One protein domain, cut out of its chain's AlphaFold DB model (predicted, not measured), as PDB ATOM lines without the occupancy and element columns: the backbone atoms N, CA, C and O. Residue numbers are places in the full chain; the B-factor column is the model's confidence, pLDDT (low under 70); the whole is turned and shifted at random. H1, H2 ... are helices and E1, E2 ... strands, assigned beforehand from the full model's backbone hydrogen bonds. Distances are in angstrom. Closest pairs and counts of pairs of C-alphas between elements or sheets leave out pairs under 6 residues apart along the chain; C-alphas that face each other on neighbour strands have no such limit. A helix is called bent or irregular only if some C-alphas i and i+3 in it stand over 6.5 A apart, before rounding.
ATOM      1  N   VAL A  22     -21.473  30.134 -36.145       77.62
ATOM      2  CA  VAL A  22     -20.097  30.659 -36.142       77.62
ATOM      3  C   VAL A  22     -19.489  30.734 -34.736       77.62
ATOM      4  O   VAL A  22     -18.269  30.689 -34.593       77.62
ATOM      5  N   PHE A  23     -20.322  30.798 -33.692       79.75
ATOM      6  CA  PHE A  23     -19.879  30.868 -32.301       79.75
ATOM      7  C   PHE A  23     -19.851  29.503 -31.605       79.75
ATOM      8  O   PHE A  23     -19.378  29.412 -30.472       79.75
ATOM      9  N   ALA A  24     -20.302  28.425 -32.257       77.62
ATOM     10  CA  ALA A  24     -20.388  27.097 -31.645       77.62
ATOM     11  C   ALA A  24     -19.034  26.611 -31.096       77.62
ATOM     12  O   ALA A  24     -18.955  26.075 -29.990       77.62
ATOM     13  N   ALA A  25     -17.948  26.849 -31.839       76.69
ATOM     14  CA  ALA A  25     -16.598  26.482 -31.416       76.69
ATOM     15  C   ALA A  25     -16.077  27.334 -30.245       76.69
ATOM     16  O   ALA A  25     -15.256  26.854 -29.464       76.69
ATOM     17  N   GLU A  26     -16.515  28.587 -30.135       74.50
ATOM     18  CA  GLU A  26     -16.115  29.498 -29.059       74.50
ATOM     19  C   GLU A  26     -16.867  29.171 -27.765       74.50
ATOM     20  O   GLU A  26     -16.238  28.978 -26.725       74.50
ATOM     21  N   LEU A  27     -18.182  28.949 -27.856       77.75
ATOM     22  CA  LEU A  27     -19.016  28.490 -26.743       77.75
ATOM     23  C   LEU A  27     -18.570  27.134 -26.188       77.75
ATOM     24  O   LEU A  27     -18.569  26.931 -24.979       77.75
ATOM     25  N   ALA A  28     -18.158  26.202 -27.053       79.56
ATOM     26  CA  ALA A  28     -17.658  24.902 -26.610       79.56
ATOM     27  C   ALA A  28     -16.332  25.002 -25.834       79.56
ATOM     28  O   ALA A  28     -16.035  24.139 -25.010       79.56
ATOM     29  N   LYS A  29     -15.520  26.034 -26.105       81.75
ATOM     30  CA  LYS A  29     -14.229  26.255 -25.438       81.75
ATOM     31  C   LYS A  29     -14.366  27.025 -24.129       81.75
ATOM     32  O   LYS A  29     -13.584  26.775 -23.218       81.75
ATOM     33  N   ASN A  30     -15.313  27.955 -24.047       78.06
ATOM     34  CA  ASN A  30     -15.531  28.784 -22.867       78.06
ATOM     35  C   ASN A  30     -17.036  28.937 -22.568       78.06
ATOM     36  O   ASN A  30     -17.613  29.991 -22.841       78.06
ATOM     37  N   PRO A  31     -17.685  27.889 -22.031       72.88
ATOM     38  CA  PRO A  31     -19.136  27.874 -21.854       72.88
ATOM     39  C   PRO A  31     -19.638  28.900 -20.829       72.88
ATOM     40  O   PRO A  31     -20.740  29.415 -20.990       72.88
ATOM     41  N   ASP A  32     -18.830  29.219 -19.812       75.44
ATOM     42  CA  ASP A  32     -19.243  30.075 -18.691       75.44
ATOM     43  C   ASP A  32     -18.795  31.538 -18.847       75.44
ATOM     44  O   ASP A  32     -19.351  32.430 -18.207       75.44
ATOM     45  N   GLY A  33     -17.789  31.805 -19.687       73.69
ATOM     46  CA  GLY A  33     -17.203  33.140 -19.847       73.69
ATOM     47  C   GLY A  33     -17.612  33.883 -21.120       73.69
ATOM     48  O   GLY A  33     -17.235  35.043 -21.283       73.69
ATOM     49  N   THR A  34     -18.347  33.240 -22.030       78.38
ATOM     50  CA  THR A  34     -18.742  33.841 -23.307       78.38
ATOM     51  C   THR A  34     -20.243  34.102 -23.348       78.38
ATOM     52  O   THR A  34     -21.051  33.182 -23.460       78.38
ATOM     53  N   THR A  35     -20.613  35.382 -23.337       83.44
ATOM     54  CA  THR A  35     -22.001  35.819 -23.528       83.44
ATOM     55  C   THR A  35     -22.227  36.225 -24.981       83.44
ATOM     56  O   THR A  35     -21.441  36.971 -25.570       83.44
ATOM     57  N   ILE A  36     -23.325  35.743 -25.563       85.50
ATOM     58  CA  ILE A  36     -23.737  36.065 -26.930       85.50
ATOM     59  C   ILE A  36     -25.055  36.819 -26.886       85.50
ATOM     60  O   ILE A  36     -26.022  36.397 -26.250       85.50
ATOM     61  N   THR A  37     -25.115  37.920 -27.626       88.38
ATOM     62  CA  THR A  37     -26.363  38.616 -27.915       88.38
ATOM     63  C   THR A  37     -26.858  38.176 -29.281       88.38
ATOM     64  O   THR A  37     -26.166  38.359 -30.280       88.38
ATOM     65  N   ALA A  38     -28.080  37.647 -29.326       87.88
ATOM     66  CA  ALA A  38     -28.734  37.236 -30.558       87.88
ATOM     67  C   ALA A  38     -30.061  37.975 -30.761       87.88
ATOM     68  O   ALA A  38     -30.868  38.092 -29.837       87.88
ATOM     69  N   ILE A  39     -30.299  38.430 -31.988       88.50
ATOM     70  CA  ILE A  39     -31.607  38.882 -32.461       88.50
ATOM     71  C   ILE A  39     -32.223  37.736 -33.251       88.50
ATOM     72  O   ILE A  39     -31.609  37.215 -34.182       88.50
ATOM     73  N   VAL A  40     -33.452  37.368 -32.898       87.88
ATOM     74  CA  VAL A  40     -34.170  36.259 -33.527       87.88
ATOM     75  C   VAL A  40     -35.473  36.771 -34.117       87.88
ATOM     76  O   VAL A  40     -36.283  37.375 -33.415       87.88
ATOM     77  N   THR A  41     -35.695  36.495 -35.400       86.50
ATOM     78  CA  THR A  41     -37.012  36.626 -36.024       86.50
ATOM     79  C   THR A  41     -37.656  35.252 -36.104       86.50
ATOM     80  O   THR A  41     -37.012  34.257 -36.448       86.50
ATOM     81  N   PHE A  42     -38.935  35.173 -35.758       87.12
ATOM     82  CA  PHE A  42     -39.681  33.924 -35.753       87.12
ATOM     83  C   PHE A  42     -41.139  34.167 -36.122       87.12
ATOM     84  O   PHE A  42     -41.680  35.240 -35.862       87.12
ATOM     85  N   ASP A  43     -41.769  33.132 -36.665       83.75
ATOM     86  CA  ASP A  43     -43.209  33.084 -36.896       83.75
ATOM     87  C   ASP A  43     -43.858  32.089 -35.932       83.75
ATOM     88  O   ASP A  43     -43.237  31.107 -35.518       83.75
ATOM     89  N   VAL A  44     -45.131  32.300 -35.598       85.25
ATOM     90  CA  VAL A  44     -45.925  31.300 -34.873       85.25
ATOM     91  C   VAL A  44     -46.417  30.259 -35.872       85.25
ATOM     92  O   VAL A  44     -47.119  30.587 -36.826       85.25
ATOM     93  N   ARG A  45     -46.052  28.994 -35.656       83.56
ATOM     94  CA  ARG A  45     -46.439  27.874 -36.524       83.56
ATOM     95  C   ARG A  45     -47.764  27.249 -36.104       83.56
ATOM     96  O   ARG A  45     -48.585  26.911 -36.948       83.56
ATOM     97  N   GLU A  46     -47.948  27.059 -34.806       84.75
ATOM     98  CA  GLU A  46     -49.172  26.507 -34.224       84.75
ATOM     99  C   GLU A  46     -49.340  27.007 -32.788       84.75
ATOM    100  O   GLU A  46     -48.360  27.341 -32.123       84.75
ATOM    101  N   VAL A  47     -50.576  27.029 -32.291       86.75
ATOM    102  CA  VAL A  47     -50.890  27.343 -30.891       86.75
ATOM    103  C   VAL A  47     -51.682  26.178 -30.317       86.75
ATOM    104  O   VAL A  47     -52.682  25.761 -30.899       86.75
ATOM    105  N   ARG A  48     -51.227  25.626 -29.188       86.94
ATOM    106  CA  ARG A  48     -51.895  24.509 -28.508       86.94
ATOM    107  C   ARG A  48     -52.352  24.933 -27.123       86.94
ATOM    108  O   ARG A  48     -51.564  25.470 -26.351       86.94
ATOM    109  N   TYR A  49     -53.601  24.641 -26.777       88.00
ATOM    110  CA  TYR A  49     -54.110  24.905 -25.434       88.00
ATOM    111  C   TYR A  49     -53.705  23.789 -24.461       88.00
ATOM    112  O   TYR A  49     -54.019  22.616 -24.669       88.00
ATOM    113  N   SER A  50     -53.013  24.148 -23.380       86.69
ATOM    114  CA  SER A  50     -52.611  23.220 -22.322       86.69
ATOM    115  C   SER A  50     -53.619  23.260 -21.177       86.69
ATOM    116  O   SER A  50     -53.462  24.051 -20.247       86.69
ATOM    117  N   VAL A  51     -54.595  22.346 -21.186       88.31
ATOM    118  CA  VAL A  51     -55.633  22.238 -20.137       88.31
ATOM    119  C   VAL A  51     -55.022  22.145 -18.734       88.31
ATOM    120  O   VAL A  51     -55.447  22.854 -17.830       88.31
ATOM    121  N   ALA A  52     -53.955  21.357 -18.561       87.94
ATOM    122  CA  ALA A  52     -53.272  21.195 -17.274       87.94
ATOM    123  C   ALA A  52     -52.656  22.494 -16.714       87.94
ATOM    124  O   ALA A  52     -52.410  22.592 -15.518       87.94
ATOM    125  N   LYS A  53     -52.379  23.477 -17.577       84.19
ATOM    126  CA  LYS A  53     -51.763  24.762 -17.209       84.19
ATOM    127  C   LYS A  53     -52.714  25.948 -17.387       84.19
ATOM    128  O   LYS A  53     -52.335  27.063 -17.050       84.19
ATOM    129  N   GLY A  54     -53.905  25.720 -17.946       88.94
ATOM    130  CA  GLY A  54     -54.865  26.765 -18.289       88.94
ATOM    131  C   GLY A  54     -54.320  27.838 -19.236       88.94
ATOM    132  O   GLY A  54     -54.791  28.967 -19.173       88.94
ATOM    133  N   THR A  55     -53.319  27.524 -20.067       86.88
ATOM    134  CA  THR A  55     -52.626  28.515 -20.912       86.88
ATOM    135  C   THR A  55     -52.456  28.040 -22.353       86.88
ATOM    136  O   THR A  55     -52.390  26.836 -22.625       86.88
ATOM    137  N   GLU A  56     -52.373  28.999 -23.270       87.38
ATOM    138  CA  GLU A  56     -52.030  28.787 -24.672       87.38
ATOM    139  C   GLU A  56     -50.512  28.701 -24.832       87.38
ATOM    140  O   GLU A  56     -49.758  29.537 -24.343       87.38
ATOM    141  N   VAL A  57     -50.048  27.663 -25.522       85.31
ATOM    142  CA  VAL A  57     -48.627  27.420 -25.761       85.31
ATOM    143  C   VAL A  57     -48.360  27.571 -27.259       85.31
ATOM    144  O   VAL A  57     -48.673  26.654 -28.029       85.31
ATOM    145  N   PRO A  58     -47.808  28.714 -27.704       83.62
ATOM    146  CA  PRO A  58     -47.401  28.891 -29.087       83.62
ATOM    147  C   PRO A  58     -46.124  28.095 -29.376       83.62
ATOM    148  O   PRO A  58     -45.167  28.102 -28.602       83.62
ATOM    149  N   THR A  59     -46.102  27.432 -30.525       83.19
ATOM    150  CA  THR A  59     -44.901  26.838 -31.112       83.19
ATOM    151  C   THR A  59     -44.379  27.785 -32.178       83.19
ATOM    152  O   THR A  59     -45.092  28.109 -33.132       83.19
ATOM    153  N   VAL A  60     -43.137  28.235 -32.016       82.94
ATOM    154  CA  VAL A  60     -42.493  29.196 -32.916       82.94
ATOM    155  C   VAL A  60     -41.524  28.504 -33.869       82.94
ATOM    156  O   VAL A  60     -40.895  27.508 -33.518       82.94
ATOM    157  N   GLN A  61     -41.397  29.047 -35.074       82.75
ATOM    158  CA  GLN A  61     -40.395  28.665 -36.060       82.75
ATOM    159  C   GLN A  61     -39.447  29.843 -36.281       82.75
ATOM    160  O   GLN A  61     -39.876  30.906 -36.731       82.75
ATOM    161  N   VAL A  62     -38.158  29.649 -35.996       82.88
ATOM    162  CA  VAL A  62     -37.129  30.663 -36.254       82.88
ATOM    163  C   VAL A  62     -36.953  30.841 -37.760       82.88
ATOM    164  O   VAL A  62     -36.774  29.872 -38.497       82.88
ATOM    165  N   ARG A  63     -37.020  32.093 -38.212       83.25
ATOM    166  CA  ARG A  63     -36.793  32.500 -39.601       83.25
ATOM    167  C   ARG A  63     -35.370  32.939 -39.839       83.25
ATOM    168  O   ARG A  63     -34.844  32.638 -40.899       83.25
ATOM    169  N   ARG A  64     -34.788  33.667 -38.889       83.75
ATOM    170  CA  ARG A  64     -33.414  34.157 -38.950       83.75
ATOM    171  C   ARG A  64     -32.902  34.418 -37.546       83.75
ATOM    172  O   ARG A  64     -33.658  34.871 -36.685       83.75
ATOM    173  N   ALA A  65     -31.618  34.170 -37.346       85.88
ATOM    174  CA  ALA A  65     -30.905  34.590 -36.155       85.88
ATOM    175  C   ALA A  65     -29.616  35.300 -36.569       85.88
ATOM    176  O   ALA A  65     -28.875  34.792 -37.403       85.88
ATOM    177  N   GLU A  66     -29.359  36.461 -35.979       88.06
ATOM    178  CA  GLU A  66     -28.088  37.176 -36.108       88.06
ATOM    179  C   GLU A  66     -27.514  37.389 -34.721       88.06
ATOM    180  O   GLU A  66     -28.249  37.757 -33.799       88.06
ATOM    181  N   ALA A  67     -26.221  37.135 -34.568       88.81
ATOM    182  CA  ALA A  67     -25.592  37.120 -33.264       88.81
ATOM    183  C   ALA A  67     -24.224  37.796 -33.262       88.81
ATOM    184  O   ALA A  67     -23.496  37.817 -34.254       88.81
ATOM    185  N   TRP A  68     -23.880  38.330 -32.097       90.44
ATOM    186  CA  TRP A  68     -22.587  38.916 -31.791       90.44
ATOM    187  C   TRP A  68     -22.170  38.471 -30.397       90.44
ATOM    188  O   TRP A  68     -23.015  38.248 -29.527       90.44
ATOM    189  N   LEU A  69     -20.864  38.443 -30.146       88.38
ATOM    190  CA  LEU A  69     -20.382  38.498 -28.771       88.38
ATOM    191  C   LEU A  69     -20.967  39.747 -28.097       88.38
ATOM    192  O   LEU A  69     -21.048  40.818 -28.715       88.38
ATOM    193  N   THR A  70     -21.426  39.620 -26.854       88.12
ATOM    194  CA  THR A  70     -22.157  40.694 -26.167       88.12
ATOM    195  C   THR A  70     -21.341  41.985 -26.111       88.12
ATOM    196  O   THR A  70     -21.870  43.067 -26.372       88.12
ATOM    197  N   GLU A  71     -20.032  41.898 -25.899       87.56
ATOM    198  CA  GLU A  71     -19.113  43.035 -25.895       87.56
ATOM    199  C   GLU A  71     -18.876  43.650 -27.281       87.56
ATOM    200  O   GLU A  71     -18.547  44.833 -27.362       87.56
ATOM    201  N   LYS A  72     -19.134  42.913 -28.366       90.12
ATOM    202  CA  LYS A  72     -19.023  43.387 -29.760       90.12
ATOM    203  C   LYS A  72     -20.367  43.739 -30.393       90.12
ATOM    204  O   LYS A  72     -20.416  44.068 -31.577       90.12
ATOM    205  N   THR A  73     -21.456  43.704 -29.626       91.62
ATOM    206  CA  THR A  73     -22.783  44.045 -30.148       91.62
ATOM    207  C   THR A  73     -22.799  45.504 -30.628       91.62
ATOM    208  O   THR A  73     -22.364  46.379 -29.867       91.62
ATOM    209  N   PRO A  74     -23.299  45.802 -31.845       93.94
ATOM    210  CA  PRO A  74     -23.405  47.170 -32.353       93.94
ATOM    211  C   PRO A  74     -24.218  48.079 -31.426       93.94
ATOM    212  O   PRO A  74     -25.256  47.663 -30.913       93.94
ATOM    213  N   GLN A  75     -23.794  49.336 -31.254       92.19
ATOM    214  CA  GLN A  75     -24.443  50.270 -30.321       92.19
ATOM    215  C   GLN A  75     -25.947  50.426 -30.595       92.19
ATOM    216  O   GLN A  75     -26.746  50.313 -29.675       92.19
ATOM    217  N   ALA A  76     -26.342  50.543 -31.866       93.00
ATOM    218  CA  ALA A  76     -27.748  50.660 -32.255       93.00
ATOM    219  C   ALA A  76     -28.618  49.473 -31.787       93.00
ATOM    220  O   ALA A  76     -29.782  49.657 -31.442       93.00
ATOM    221  N   VAL A  77     -28.058  48.257 -31.746       91.81
ATOM    222  CA  VAL A  77     -28.761  47.069 -31.232       91.81
ATOM    223  C   VAL A  77     -28.900  47.146 -29.714       91.81
ATOM    224  O   VAL A  77     -29.964  46.836 -29.181       91.81
ATOM    225  N   ARG A  78     -27.851  47.592 -29.015       91.44
ATOM    226  CA  ARG A  78     -27.886  47.766 -27.557       91.44
ATOM    227  C   ARG A  78     -28.947  48.775 -27.151       91.44
ATOM    228  O   ARG A  78     -29.768  48.470 -26.291       91.44
ATOM    229  N   ASP A  79     -28.959  49.925 -27.818       91.44
ATOM    230  CA  ASP A  79     -29.906  51.008 -27.558       91.44
ATOM    231  C   ASP A  79     -31.344  50.536 -27.797       91.44
ATOM    232  O   ASP A  79     -32.212  50.740 -26.950       91.44
ATOM    233  N   ALA A  80     -31.588  49.819 -28.899       91.94
ATOM    234  CA  ALA A  80     -32.899  49.245 -29.192       91.94
ATOM    235  C   ALA A  80     -33.349  48.232 -28.122       91.94
ATOM    236  O   ALA A  80     -34.517  48.221 -27.728       91.94
ATOM    237  N   MET A  81     -32.436  47.392 -27.624       89.56
ATOM    238  CA  MET A  81     -32.745  46.433 -26.561       89.56
ATOM    239  C   MET A  81     -33.038  47.113 -25.220       89.56
ATOM    240  O   MET A  81     -33.967  46.695 -24.526       89.56
ATOM    241  N   VAL A  82     -32.287  48.160 -24.870       89.38
ATOM    242  CA  VAL A  82     -32.517  48.963 -23.658       89.38
ATOM    243  C   VAL A  82     -33.864  49.675 -23.746       89.38
ATOM    244  O   VAL A  82     -34.696  49.475 -22.866       89.38
ATOM    245  N   ALA A  83     -34.132  50.392 -24.840       89.56
ATOM    246  CA  ALA A  83     -35.400  51.090 -25.053       89.56
ATOM    247  C   ALA A  83     -36.599  50.132 -24.963       89.56
ATOM    248  O   ALA A  83     -37.567  50.383 -24.245       89.56
ATOM    249  N   ARG A  84     -36.510  48.959 -25.605       89.06
ATOM    250  CA  ARG A  84     -37.572  47.948 -25.520       89.06
ATOM    251  C   ARG A  84     -37.721  47.364 -24.110       89.06
ATOM    252  O   ARG A  84     -38.820  46.977 -23.708       89.06
ATOM    253  N   GLY A  85     -36.620  47.266 -23.367       86.19
ATOM    254  CA  GLY A  85     -36.603  46.878 -21.960       86.19
ATOM    255  C   GLY A  85     -37.328  47.887 -21.070       86.19
ATOM    256  O   GLY A  85     -38.161  47.472 -20.267       86.19
ATOM    257  N   GLU A  86     -37.066  49.181 -21.256       89.19
ATOM    258  CA  GLU A  86     -37.731  50.285 -20.546       89.19
ATOM    259  C   GLU A  86     -39.240  50.265 -20.763       89.19
ATOM    260  O   GLU A  86     -40.000  50.237 -19.795       89.19
ATOM    261  N   GLU A  87     -39.671  50.191 -22.025       89.25
ATOM    262  CA  GLU A  87     -41.090  50.118 -22.390       89.25
ATOM    263  C   GLU A  87     -41.797  48.941 -21.711       89.25
ATOM    264  O   GLU A  87     -42.913  49.072 -21.208       89.25
ATOM    265  N   ARG A  88     -41.152  47.769 -21.699       90.19
ATOM    266  CA  ARG A  88     -41.744  46.538 -21.165       90.19
ATOM    267  C   ARG A  88     -41.774  46.513 -19.641       90.19
ATOM    268  O   ARG A  88     -42.702  45.951 -19.064       90.19
ATOM    269  N   LEU A  89     -40.733  47.028 -18.992       86.81
ATOM    270  CA  LEU A  89     -40.578  46.957 -17.539       86.81
ATOM    271  C   LEU A  89     -41.160  48.179 -16.821       86.81
ATOM    272  O   LEU A  89     -41.321  48.126 -15.603       86.81
ATOM    273  N   ASN A  90     -41.464  49.257 -17.551       85.88
ATOM    274  CA  ASN A  90     -41.899  50.546 -17.009       85.88
ATOM    275  C   ASN A  90     -40.936  51.097 -15.932       85.88
ATOM    276  O   ASN A  90     -41.344  51.749 -14.971       85.88
TER     277      ASN A  90
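What this domain is: This is residues 22 to 90 of the 106 residues of an uncharacterized protein of Actinobacteria bacterium HGW-Actinobacteria-2 (UniProt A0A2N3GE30). A long, bent hairpin of two antiparallel strands, E1 and E2, makes the long axis, and a helix lies off each side of its open end, with H1 on one side and H2 on the other. The two helices stay apart, and H2 runs back from the open end alongside the length of the hairpin but clear of it, its residues 82 to 89 standing free, while the turn at the far end, residues 50 to 55, sticks out. The printed part has 69 residues with two named helices and two named strands, in the order H1, E1, E2, H2; the sheet has the order E1 - E2, antiparallel, and the class is mixed, helices and strands. The whole is only just loose, close to extended, with a radius of gyration of the C-alphas of 16.3 A, and it spans 42 by 33 by 23 A.

Where its parts are: H1 is residues 22 to 29, 13.0 A from first to last C-alpha, and begins at C-alpha 22 at (-20.097, 30.659, -36.142). It is irregular: C-alphas 22 and 25 are 7.2 A apart. E1 is residues 36 to 50, 31.9 A long, and ends at C-alpha 50 at (-52.611, 23.220, -22.322). E2 is residues 55 to 69, 34.7 A long. H2 is residues 75 to 89, 20.8 A long, and ends at C-alpha 89 at (-40.578, 46.957, -17.539).

How they stand to each other: E1 and E2 form a hairpin, antiparallel, with 166 degrees between their directions. The C-alphas of Ile 36 and Leu 69 face each other at 4.5 A, and those of Ser 50 and Thr 55 at 5.5 A. N 39 and O 66 are 2.8 A apart and N 57 and O 48 are 2.8 A apart, both within hydrogen-bond range. E1 bends by 83 degrees at residue 46, and E2 bends by 77 degrees at residue 63. H1 and E2 are near each other, with 6 pairs of C-alphas within 10 A. E1 and H2 are near each other, with 5 such pairs. H1 and H2 are apart. Every O i to N i+4 pair is within hydrogen-bond range in H2, against 3 of 4 in H1.

The domain as a whole: The two C-alphas farthest apart are those of Val 51 and Lys 72, at 43.4 A. The printed part has no cut. The links E1 to E2 and E2 to H2 are tight, and the link H1 to E1, with 6 residues between, is short. Residues 28 to 33 stand free, as do residues 50 to 55 and residues 82 to 90, of which 82 to 89 belong to H2. The mean pLDDT of the printed part is 85.6, and no printed residue is under 70.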